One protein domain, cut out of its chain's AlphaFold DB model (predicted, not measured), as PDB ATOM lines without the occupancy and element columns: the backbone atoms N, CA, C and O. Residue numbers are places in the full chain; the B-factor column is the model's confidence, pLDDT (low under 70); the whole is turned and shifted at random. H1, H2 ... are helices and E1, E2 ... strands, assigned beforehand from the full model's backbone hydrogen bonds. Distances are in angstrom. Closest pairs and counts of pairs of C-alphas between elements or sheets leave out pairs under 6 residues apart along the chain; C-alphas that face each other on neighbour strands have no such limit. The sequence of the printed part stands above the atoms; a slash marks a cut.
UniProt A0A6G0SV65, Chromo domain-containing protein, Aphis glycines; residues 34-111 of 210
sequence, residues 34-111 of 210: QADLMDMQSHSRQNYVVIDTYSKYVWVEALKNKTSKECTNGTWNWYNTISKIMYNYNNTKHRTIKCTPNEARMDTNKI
ATOM      1  N   GLN A  34      28.521 -26.314  33.623       86.81
ATOM      2  CA  GLN A  34      27.334 -25.782  32.977       86.81
ATOM      3  C   GLN A  34      26.494 -26.953  32.492       86.81
ATOM      4  O   GLN A  34      26.989 -27.805  31.758       86.81
ATOM      5  N   ALA A  35      25.226 -26.969  32.882       86.44
ATOM      6  CA  ALA A  35      24.288 -27.981  32.444       86.44
ATOM      7  C   ALA A  35      23.119 -27.341  31.703       86.44
ATOM      8  O   ALA A  35      22.605 -26.303  32.127       86.44
ATOM      9  N   ASP A  36      22.711 -27.960  30.603       80.81
ATOM     10  CA  ASP A  36      21.551 -27.536  29.829       80.81
ATOM     11  C   ASP A  36      20.827 -28.742  29.221       80.81
ATOM     12  O   ASP A  36      21.370 -29.847  29.130       80.81
ATOM     13  N   LEU A  37      19.584 -28.529  28.803       76.88
ATOM     14  CA  LEU A  37      18.799 -29.503  28.060       76.88
ATOM     15  C   LEU A  37      18.938 -29.238  26.561       76.88
ATOM     16  O   LEU A  37      18.548 -28.188  26.056       76.88
ATOM     17  N   MET A  38      19.441 -30.228  25.835       73.81
ATOM     18  CA  MET A  38      19.466 -30.241  24.381       73.81
ATOM     19  C   MET A  38      18.223 -30.960  23.843       73.81
ATOM     20  O   MET A  38      18.045 -32.168  24.035       73.81
ATOM     21  N   ASP A  39      17.380 -30.217  23.128       68.75
ATOM     22  CA  ASP A  39      16.227 -30.765  22.416       68.75
ATOM     23  C   ASP A  39      16.651 -31.275  21.028       68.75
ATOM     24  O   ASP A  39      17.031 -30.496  20.151       68.75
ATOM     25  N   MET A  40      16.626 -32.596  20.828       65.19
ATOM     26  CA  MET A  40      16.902 -33.220  19.532       65.19
ATOM     27  C   MET A  40      15.589 -33.643  18.875       65.19
ATOM     28  O   MET A  40      15.192 -34.807  18.944       65.19
ATOM     29  N   GLN A  41      14.943 -32.702  18.183       61.72
ATOM     30  CA  GLN A  41      13.651 -32.913  17.510       61.72
ATOM     31  C   GLN A  41      13.649 -34.110  16.543       61.72
ATOM     32  O   GLN A  41      12.650 -34.813  16.432       61.72
ATOM     33  N   SER A  42      14.780 -34.397  15.888       61.66
ATOM     34  CA  SER A  42      14.927 -35.545  14.978       61.66
ATOM     35  C   SER A  42      15.006 -36.908  15.676       61.66
ATOM     36  O   SER A  42      14.885 -37.932  15.010       61.66
ATOM     37  N   HIS A  43      15.208 -36.943  16.995       57.78
ATOM     38  CA  HIS A  43      15.466 -38.165  17.769       57.78
ATOM     39  C   HIS A  43      14.478 -38.376  18.932       57.78
ATOM     40  O   HIS A  43      14.793 -39.117  19.861       57.78
ATOM     41  N   SER A  44      13.305 -37.727  18.883       50.62
ATOM     42  CA  SER A  44      12.140 -37.912  19.778       50.62
ATOM     43  C   SER A  44      12.417 -37.985  21.294       50.62
ATOM     44  O   SER A  44      11.582 -38.489  22.047       50.62
ATOM     45  N   ARG A  45      13.567 -37.474  21.766       60.28
ATOM     46  CA  ARG A  45      13.997 -37.490  23.173       60.28
ATOM     47  C   ARG A  45      14.815 -36.254  23.533       60.28
ATOM     48  O   ARG A  45      15.604 -35.749  22.732       60.28
ATOM     49  N   GLN A  46      14.634 -35.804  24.770       65.56
ATOM     50  CA  GLN A  46      15.401 -34.718  25.376       65.56
ATOM     51  C   GLN A  46      16.715 -35.270  25.931       65.56
ATOM     52  O   GLN A  46      16.745 -36.376  26.463       65.56
ATOM     53  N   ASN A  47      17.800 -34.506  25.825       68.88
ATOM     54  CA  ASN A  47      19.109 -34.912  26.338       68.88
ATOM     55  C   ASN A  47      19.602 -33.875  27.337       68.88
ATOM     56  O   ASN A  47      19.505 -32.677  27.091       68.88
ATOM     57  N   TYR A  48      20.138 -34.330  28.455       72.88
ATOM     58  CA  TYR A  48      20.847 -33.515  29.419       72.88
ATOM     59  C   TYR A  48      22.323 -33.469  29.041       72.88
ATOM     60  O   TYR A  48      22.953 -34.506  28.832       72.88
ATOM     61  N   VAL A  49      22.868 -32.266  28.909       80.94
ATOM     62  CA  VAL A  49      24.266 -32.039  28.553       80.94
ATOM     63  C   VAL A  49      24.921 -31.302  29.703       80.94
ATOM     64  O   VAL A  49      24.502 -30.199  30.048       80.94
ATOM     65  N   VAL A  50      25.966 -31.895  30.268       85.25
ATOM     66  CA  VAL A  50      26.809 -31.268  31.286       85.25
ATOM     67  C   VAL A  50      28.186 -31.043  30.690       85.25
ATOM     68  O   VAL A  50      28.760 -31.939  30.072       85.25
ATOM     69  N   ILE A  51      28.713 -29.838  30.864       88.88
ATOM     70  CA  ILE A  51      30.015 -29.438  30.342       88.88
ATOM     71  C   ILE A  51      30.853 -28.869  31.478       88.88
ATOM     72  O   ILE A  51      30.444 -27.907  32.136       88.88
ATOM     73  N   ASP A  52      32.059 -29.403  31.657       89.12
ATOM     74  CA  ASP A  52      33.063 -28.752  32.493       89.12
ATOM     75  C   ASP A  52      33.533 -27.466  31.809       89.12
ATOM     76  O   ASP A  52      34.051 -27.457  30.692       89.12
ATOM     77  N   THR A  53      33.362 -26.336  32.481       87.75
ATOM     78  CA  THR A  53      33.724 -25.041  31.915       87.75
ATOM     79  C   THR A  53      35.239 -24.819  31.861       87.75
ATOM     80  O   THR A  53      35.673 -23.950  31.099       87.75
ATOM     81  N   TYR A  54      36.050 -25.597  32.578       87.56
ATOM     82  CA  TYR A  54      37.508 -25.516  32.516       87.56
ATOM     83  C   TYR A  54      38.077 -26.368  31.371       87.56
ATOM     84  O   TYR A  54      38.600 -25.816  30.400       87.56
ATOM     85  N   SER A  55      37.901 -27.695  31.417       89.38
ATOM     86  CA  SER A  55      38.418 -28.624  30.393       89.38
ATOM     87  C   SER A  55      37.572 -28.695  29.116       89.38
ATOM     88  O   SER A  55      38.011 -29.261  28.117       89.38
ATOM     89  N   LYS A  56      36.362 -28.121  29.127       90.31
ATOM     90  CA  LYS A  56      35.340 -28.281  28.073       90.31
ATOM     91  C   LYS A  56      34.903 -29.725  27.865       90.31
ATOM     92  O   LYS A  56      34.320 -30.022  26.832       90.31
ATOM     93  N   TYR A  57      35.168 -30.614  28.816       90.19
ATOM     94  CA  TYR A  57      34.734 -31.999  28.719       90.19
ATOM     95  C   TYR A  57      33.212 -32.082  28.798       90.19
ATOM     96  O   TYR A  57      32.604 -31.449  29.663       90.19
ATOM     97  N   VAL A  58      32.609 -32.845  27.887       89.31
ATOM     98  CA  VAL A  58      31.156 -32.991  27.790       89.31
ATOM     99  C   VAL A  58      30.730 -34.390  28.205       89.31
ATOM    100  O   VAL A  58      31.259 -35.391  27.713       89.31
ATOM    101  N   TRP A  59      29.701 -34.430  29.044       86.00
ATOM    102  CA  TRP A  59      28.882 -35.598  29.323       86.00
ATOM    103  C   TRP A  59      27.484 -35.354  28.767       86.00
ATOM    104  O   TRP A  59      26.916 -34.273  28.936       86.00
ATOM    105  N   VAL A  60      26.932 -36.351  28.083       79.19
ATOM    106  CA  VAL A  60      25.578 -36.271  27.537       79.19
ATOM    107  C   VAL A  60      24.794 -37.491  27.966       79.19
ATOM    108  O   VAL A  60      25.262 -38.618  27.818       79.19
ATOM    109  N   GLU A  61      23.573 -37.252  28.417       75.31
ATOM    110  CA  GLU A  61      22.644 -38.289  28.814       75.31
ATOM    111  C   GLU A  61      21.256 -38.063  28.214       75.31
ATOM    112  O   GLU A  61      20.675 -36.993  28.361       75.31
ATOM    113  N   ALA A  62      20.697 -39.062  27.534       71.19
ATOM    114  CA  ALA A  62      19.322 -39.009  27.061       71.19
ATOM    115  C   ALA A  62      18.365 -39.243  28.234       71.19
ATOM    116  O   ALA A  62      18.454 -40.259  28.923       71.19
ATOM    117  N   LEU A  63      17.419 -38.328  28.422       67.19
ATOM    118  CA  LEU A  63      16.357 -38.439  29.415       67.19
ATOM    119  C   LEU A  63      15.084 -38.973  28.757       67.19
ATOM    120  O   LEU A  63      14.811 -38.712  27.581       67.19
ATOM    121  N   LYS A  64      14.280 -39.720  29.520       66.00
ATOM    122  CA  LYS A  64      12.957 -40.148  29.049       66.00
ATOM    123  C   LYS A  64      11.953 -39.002  29.202       66.00
ATOM    124  O   LYS A  64      11.181 -38.771  28.280       66.00
ATOM    125  N   ASN A  65      12.013 -38.261  30.310       64.50
ATOM    126  CA  ASN A  65      11.140 -37.148  30.684       64.50
ATOM    127  C   ASN A  65      11.900 -36.077  31.503       64.50
ATOM    128  O   ASN A  65      12.927 -36.345  32.120       64.50
ATOM    129  N   LYS A  66      11.349 -34.855  31.598       66.81
ATOM    130  CA  LYS A  66      11.926 -33.719  32.361       66.81
ATOM    131  C   LYS A  66      11.632 -33.766  33.873       66.81
ATOM    132  O   LYS A  66      11.497 -32.733  34.530       66.81
ATOM    133  N   THR A  67      11.443 -34.948  34.450       69.69
ATOM    134  CA  THR A  67      11.159 -35.075  35.886       69.69
ATOM    135  C   THR A  67      12.438 -34.882  36.700       69.69
ATOM    136  O   THR A  67      13.494 -35.398  36.350       69.69
ATOM    137  N   SER A  68      12.347 -34.168  37.831       64.00
ATOM    138  CA  SER A  68      13.498 -33.887  38.717       64.00
ATOM    139  C   SER A  68      14.264 -35.158  39.123       64.00
ATOM    140  O   SER A  68      15.493 -35.159  39.160       64.00
ATOM    141  N   LYS A  69      13.540 -36.270  39.330       66.50
ATOM    142  CA  LYS A  69      14.109 -37.596  39.619       66.50
ATOM    143  C   LYS A  69      14.902 -38.180  38.450       66.50
ATOM    144  O   LYS A  69      15.923 -38.801  38.685       66.50
ATOM    145  N   GLU A  70      14.464 -37.994  37.205       63.69
ATOM    146  CA  GLU A  70      15.203 -38.483  36.034       63.69
ATOM    147  C   GLU A  70      16.439 -37.622  35.745       63.69
ATOM    148  O   GLU A  70      17.487 -38.170  35.427       63.69
ATOM    149  N   CYS A  71      16.362 -36.301  35.949       60.25
ATOM    150  CA  CYS A  71      17.525 -35.412  35.831       60.25
ATOM    151  C   CYS A  71      18.617 -35.700  36.878       60.25
ATOM    152  O   CYS A  71      19.778 -35.385  36.644       60.25
ATOM    153  N   THR A  72      18.248 -36.253  38.040       58.78
ATOM    154  CA  THR A  72      19.187 -36.621  39.118       58.78
ATOM    155  C   THR A  72      19.648 -38.075  39.039       58.78
ATOM    156  O   THR A  72      20.797 -38.353  39.361       58.78
ATOM    157  N   ASN A  73      18.791 -38.988  38.569       55.47
ATOM    158  CA  ASN A  73      19.097 -40.412  38.391       55.47
ATOM    159  C   ASN A  73      19.718 -40.745  37.033       55.47
ATOM    160  O   ASN A  73      19.735 -41.924  36.675       55.47
ATOM    161  N   GLY A  74      20.183 -39.749  36.277       53.72
ATOM    162  CA  GLY A  74      20.920 -39.950  35.037       53.72
ATOM    163  C   GLY A  74      22.105 -40.901  35.247       53.72
ATOM    164  O   GLY A  74      23.189 -40.511  35.672       53.72
ATOM    165  N   THR A  75      21.839 -42.190  35.052       43.16
ATOM    166  CA  THR A  75      22.765 -43.303  35.152       43.16
ATOM    167  C   THR A  75      22.340 -44.324  34.109       43.16
ATOM    168  O   THR A  75      21.247 -44.880  34.186       43.16
ATOM    169  N   TRP A  76      23.258 -44.564  33.168       48.06
ATOM    170  CA  TRP A  76      23.363 -45.692  32.239       48.06
ATOM    171  C   TRP A  76      22.075 -46.111  31.522       48.06
ATOM    172  O   TRP A  76      21.234 -46.811  32.076       48.06
ATOM    173  N   ASN A  77      22.022 -45.838  30.213       48.28
ATOM    174  CA  ASN A  77      21.996 -46.898  29.190       48.28
ATOM    175  C   ASN A  77      21.452 -46.382  27.854       48.28
ATOM    176  O   ASN A  77      20.235 -46.263  27.718       48.28
ATOM    177  N   TRP A  78      22.328 -46.161  26.865       49.12
ATOM    178  CA  TRP A  78      21.984 -46.162  25.432       49.12
ATOM    179  C   TRP A  78      23.258 -45.921  24.583       49.12
ATOM    180  O   TRP A  78      23.944 -44.913  24.719       49.12
ATOM    181  N   TYR A  79      23.618 -46.884  23.724       48.50
ATOM    182  CA  TYR A  79      25.027 -47.093  23.343       48.50
ATOM    183  C   TYR A  79      25.475 -46.519  21.982       48.50
ATOM    184  O   TYR A  79      26.675 -46.376  21.771       48.50
ATOM    185  N   ASN A  80      24.582 -46.128  21.060       52.16
ATOM    186  CA  ASN A  80      25.011 -46.006  19.650       52.16
ATOM    187  C   ASN A  80      25.086 -44.576  19.073       52.16
ATOM    188  O   ASN A  80      26.049 -44.268  18.371       52.16
ATOM    189  N   THR A  81      24.134 -43.676  19.357       53.44
ATOM    190  CA  THR A  81      24.096 -42.367  18.659       53.44
ATOM    191  C   THR A  81      24.884 -41.272  19.370       53.44
ATOM    192  O   THR A  81      25.674 -40.577  18.735       53.44
ATOM    193  N   ILE A  82      24.737 -41.107  20.684       67.88
ATOM    194  CA  ILE A  82      25.443 -40.013  21.375       67.88
ATOM    195  C   ILE A  82      26.778 -40.449  21.937       67.88
ATOM    196  O   ILE A  82      27.639 -39.590  22.065       67.88
ATOM    197  N   SER A  83      27.035 -41.742  22.140       71.50
ATOM    198  CA  SER A  83      28.414 -42.206  22.328       71.50
ATOM    199  C   SER A  83      29.311 -41.668  21.207       71.50
ATOM    200  O   SER A  83      30.395 -41.165  21.476       71.50
ATOM    201  N   LYS A  84      28.811 -41.643  19.959       75.38
ATOM    202  CA  LYS A  84      29.508 -41.047  18.811       75.38
ATOM    203  C   LYS A  84      29.617 -39.520  18.896       75.38
ATOM    204  O   LYS A  84      30.680 -38.981  18.604       75.38
ATOM    205  N   ILE A  85      28.553 -38.816  19.288       76.94
ATOM    206  CA  ILE A  85      28.567 -37.345  19.421       76.94
ATOM    207  C   ILE A  85      29.520 -36.905  20.539       76.94
ATOM    208  O   ILE A  85      30.365 -36.044  20.312       76.94
ATOM    209  N   MET A  86      29.429 -37.533  21.710       84.25
ATOM    210  CA  MET A  86      30.307 -37.315  22.857       84.25
ATOM    211  C   MET A  86      31.761 -37.614  22.490       84.25
ATOM    212  O   MET A  86      32.635 -36.782  22.718       84.25
ATOM    213  N   TYR A  87      32.016 -38.766  21.863       86.81
ATOM    214  CA  TYR A  87      33.353 -39.139  21.412       86.81
ATOM    215  C   TYR A  87      33.920 -38.118  20.423       86.81
ATOM    216  O   TYR A  87      35.050 -37.663  20.587       86.81
ATOM    217  N   ASN A  88      33.137 -37.709  19.423       87.31
ATOM    218  CA  ASN A  88      33.576 -36.715  18.449       87.31
ATOM    219  C   ASN A  88      33.859 -35.367  19.115       87.31
ATOM    220  O   ASN A  88      34.879 -34.750  18.819       87.31
ATOM    221  N   TYR A  89      32.999 -34.921  20.031       89.56
ATOM    222  CA  TYR A  89      33.192 -33.665  20.748       89.56
ATOM    223  C   TYR A  89      34.478 -33.696  21.584       89.56
ATOM    224  O   TYR A  89      35.347 -32.843  21.407       89.56
ATOM    225  N   ASN A  90      34.636 -34.707  22.443       92.88
ATOM    226  CA  ASN A  90      35.748 -34.793  23.394       92.88
ATOM    227  C   ASN A  90      37.112 -35.025  22.718       92.88
ATOM    228  O   ASN A  90      38.150 -34.740  23.319       92.88
ATOM    229  N   ASN A  91      37.120 -35.473  21.458       91.88
ATOM    230  CA  ASN A  91      38.325 -35.629  20.639       91.88
ATOM    231  C   ASN A  91      38.528 -34.514  19.599       91.88
ATOM    232  O   ASN A  91      39.547 -34.499  18.910       91.88
ATOM    233  N   THR A  92      37.602 -33.560  19.474       92.06
ATOM    234  CA  THR A  92      37.769 -32.415  18.571       92.06
ATOM    235  C   THR A  92      38.440 -31.260  19.306       92.06
ATOM    236  O   THR A  92      38.125 -30.939  20.451       92.06
ATOM    237  N   LYS A  93      39.386 -30.598  18.639       90.19
ATOM    238  CA  LYS A  93      40.151 -29.494  19.224       90.19
ATOM    239  C   LYS A  93      39.244 -28.289  19.494       90.19
ATOM    240  O   LYS A  93      38.654 -27.729  18.571       90.19
ATOM    241  N   HIS A  94      39.168 -27.844  20.744       88.69
ATOM    242  CA  HIS A  94      38.269 -26.764  21.138       88.69
ATOM    243  C   HIS A  94      38.950 -25.389  21.005       88.69
ATOM    244  O   HIS A  94      40.038 -25.143  21.534       88.69
ATOM    245  N   ARG A  95      38.293 -24.441  20.316       82.25
ATOM    246  CA  ARG A  95      38.867 -23.129  19.938       82.25
ATOM    247  C   ARG A  95      39.394 -22.313  21.122       82.25
ATOM    248  O   ARG A  95      40.383 -21.598  20.945       82.25
ATOM    249  N   THR A  96      38.724 -22.375  22.271       81.88
ATOM    250  CA  THR A  96      39.058 -21.573  23.462       81.88
ATOM    251  C   THR A  96      40.281 -22.102  24.209       81.88
ATOM    252  O   THR A  96      41.153 -21.310  24.524       81.88
ATOM    253  N   ILE A  97      40.359 -23.417  24.448       85.88
ATOM    254  CA  ILE A  97      41.423 -24.067  25.243       85.88
ATOM    255  C   ILE A  97      42.613 -24.538  24.393       85.88
ATOM    256  O   ILE A  97      43.663 -24.875  24.931       85.88
ATOM    257  N   LYS A  98      42.461 -24.536  23.059       87.44
ATOM    258  CA  LYS A  98      43.484 -24.888  22.055       87.44
ATOM    259  C   LYS A  98      43.976 -26.340  22.085       87.44
ATOM    260  O   LYS A  98      44.921 -26.651  21.365       87.44
ATOM    261  N   CYS A  99      43.311 -27.221  22.814       89.88
ATOM    262  CA  CYS A  99      43.516 -28.671  22.840       89.88
ATOM    263  C   CYS A  99      42.153 -29.385  22.794       89.88
ATOM    264  O   CYS A  99      41.107 -28.723  22.729       89.88
ATOM    265  N   THR A 100      42.147 -30.715  22.728       92.81
ATOM    266  CA  THR A 100      40.900 -31.490  22.851       92.81
ATOM    267  C   THR A 100      40.465 -31.564  24.322       92.81
ATOM    268  O   THR A 100      41.321 -31.512  25.208       92.81
ATOM    269  N   PRO A 101      39.160 -31.691  24.625       94.12
ATOM    270  CA  PRO A 101      38.709 -31.872  26.005       94.12
ATOM    271  C   PRO A 101      39.323 -33.087  26.719       94.12
ATOM    272  O   PRO A 101      39.628 -33.013  27.909       94.12
ATOM    273  N   ASN A 102      39.572 -34.185  25.994       93.75
ATOM    274  CA  ASN A 102      40.284 -35.348  26.529       93.75
ATOM    275  C   ASN A 102      41.726 -35.009  26.929       93.75
ATOM    276  O   ASN A 102      42.155 -35.340  28.031       93.75
ATOM    277  N   GLU A 103      42.470 -34.313  26.065       92.50
ATOM    278  CA  GLU A 103      43.831 -33.865  26.380       92.50
ATOM    279  C   GLU A 103      43.852 -32.902  27.567       92.50
ATOM    280  O   GLU A 103      44.715 -33.028  28.431       92.50
ATOM    281  N   ALA A 104      42.893 -31.976  27.623       89.69
ATOM    282  CA  ALA A 104      42.753 -31.003  28.700       89.69
ATOM    283  C   ALA A 104      42.478 -31.660  30.059       89.69
ATOM    284  O   ALA A 104      42.944 -31.162  31.082       89.69
ATOM    285  N   ARG A 105      41.729 -32.772  30.074       88.81
ATOM    286  CA  ARG A 105      41.433 -33.534  31.294       88.81
ATOM    287  C   ARG A 105      42.626 -34.372  31.767       88.81
ATOM    288  O   ARG A 105      42.770 -34.577  32.964       88.81
ATOM    289  N   MET A 106      43.470 -34.833  30.840       87.88
ATOM    290  CA  MET A 106      44.671 -35.621  31.150       87.88
ATOM    291  C   MET A 106      45.863 -34.755  31.571       87.88
ATOM    292  O   MET A 106      46.646 -35.164  32.420       87.88
ATOM    293  N   ASP A 107      46.016 -33.571  30.975       86.00
ATOM    294  CA  ASP A 107      47.104 -32.641  31.273       86.00
ATOM    295  C   ASP A 107      46.601 -31.194  31.225       86.00
ATOM    296  O   ASP A 107      46.433 -30.590  30.160       86.00
ATOM    297  N   THR A 108      46.401 -30.614  32.408       77.50
ATOM    298  CA  THR A 108      45.925 -29.237  32.570       77.50
ATOM    299  C   THR A 108      46.878 -28.209  31.970       77.50
ATOM    300  O   THR A 108      46.431 -27.147  31.539       77.50
ATOM    301  N   ASN A 109      48.177 -28.513  31.866       80.31
ATOM    302  CA  ASN A 109      49.172 -27.580  31.328       80.31
ATOM    303  C   ASN A 109      49.001 -27.342  29.821       80.31
ATOM    304  O   ASN A 109      49.498 -26.351  29.281       80.31
ATOM    305  N   LYS A 110      48.270 -28.220  29.123       78.38
ATOM    306  CA  LYS A 110      47.927 -28.040  27.704       78.38
ATOM    307  C   LYS A 110      46.841 -26.998  27.485       78.38
ATOM    308  O   LYS A 110      46.660 -26.543  26.350       78.38
ATOM    309  N   ILE A 111      46.116 -26.618  28.535       80.69
ATOM    310  CA  ILE A 111      45.049 -25.638  28.429       80.69
ATOM    311  C   ILE A 111      45.665 -24.251  28.308       80.69
ATOM    312  O   ILE A 111      46.201 -23.678  29.254       80.69
TER     313      ILE A 111
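AT A GLANCE: This is residues 34 to 111 of the 210 residues of the protein "Chromo domain-containing protein" of Aphis glycines (UniProt A0A6G0SV65). A strongly twisted sheet of three strands, a meander with each strand antiparallel to the one before, has H2 packed along E3, with H1 near one end and H3 beyond the other. The 78 printed residues hold three named strands, then three named helices, class mixed, sheet order E1 - E2 - E3. The whole is elongated, 39 by 23 by 19 A, and only just compact, close to loose, radius of gyration of the C-alphas 13.6 A.

HOW THE PARTS SIT: Look first at the hairpin of E1, residues 34 to 40, and E2, residues 45 to 52: N 36 and O 49 are within hydrogen-bond range, 2.9 A. E2 and E3, residues 58 to 63, form another, with N 50 and O 59 at 2.9 A. H2, residues 82 to 91, is over E3, height over the sheet 8.3 A; closest C-alphas Val 58 and Asn 90, 6.6 A. H2 touches H3, residues 101 to 106, at a steep tilt of 66 degrees; closest C-alphas Asn 90 and Pro 101, 4.9 A. H1, residues 68 to 72, only grazes the sheet. In H1, H2 and H3 every O i to N i+4 pair is within range.

IN THESE COORDINATES: Find C-alpha 34 at (27.334, -25.782, 32.977), where E1 begins, 18.6 A long; E2 runs 23.0 A, E3 15.9 A, H2 13.6 A. H3 ends at C-alpha 106, (44.671, -35.621, 31.150).

THE WHOLE: The farthest C-alphas, Ser 44 and Asn 109, are 40.1 A apart. The printed part has no cut and no long link; pLDDT is under 70 at residues 39 to 47 and 63 to 82.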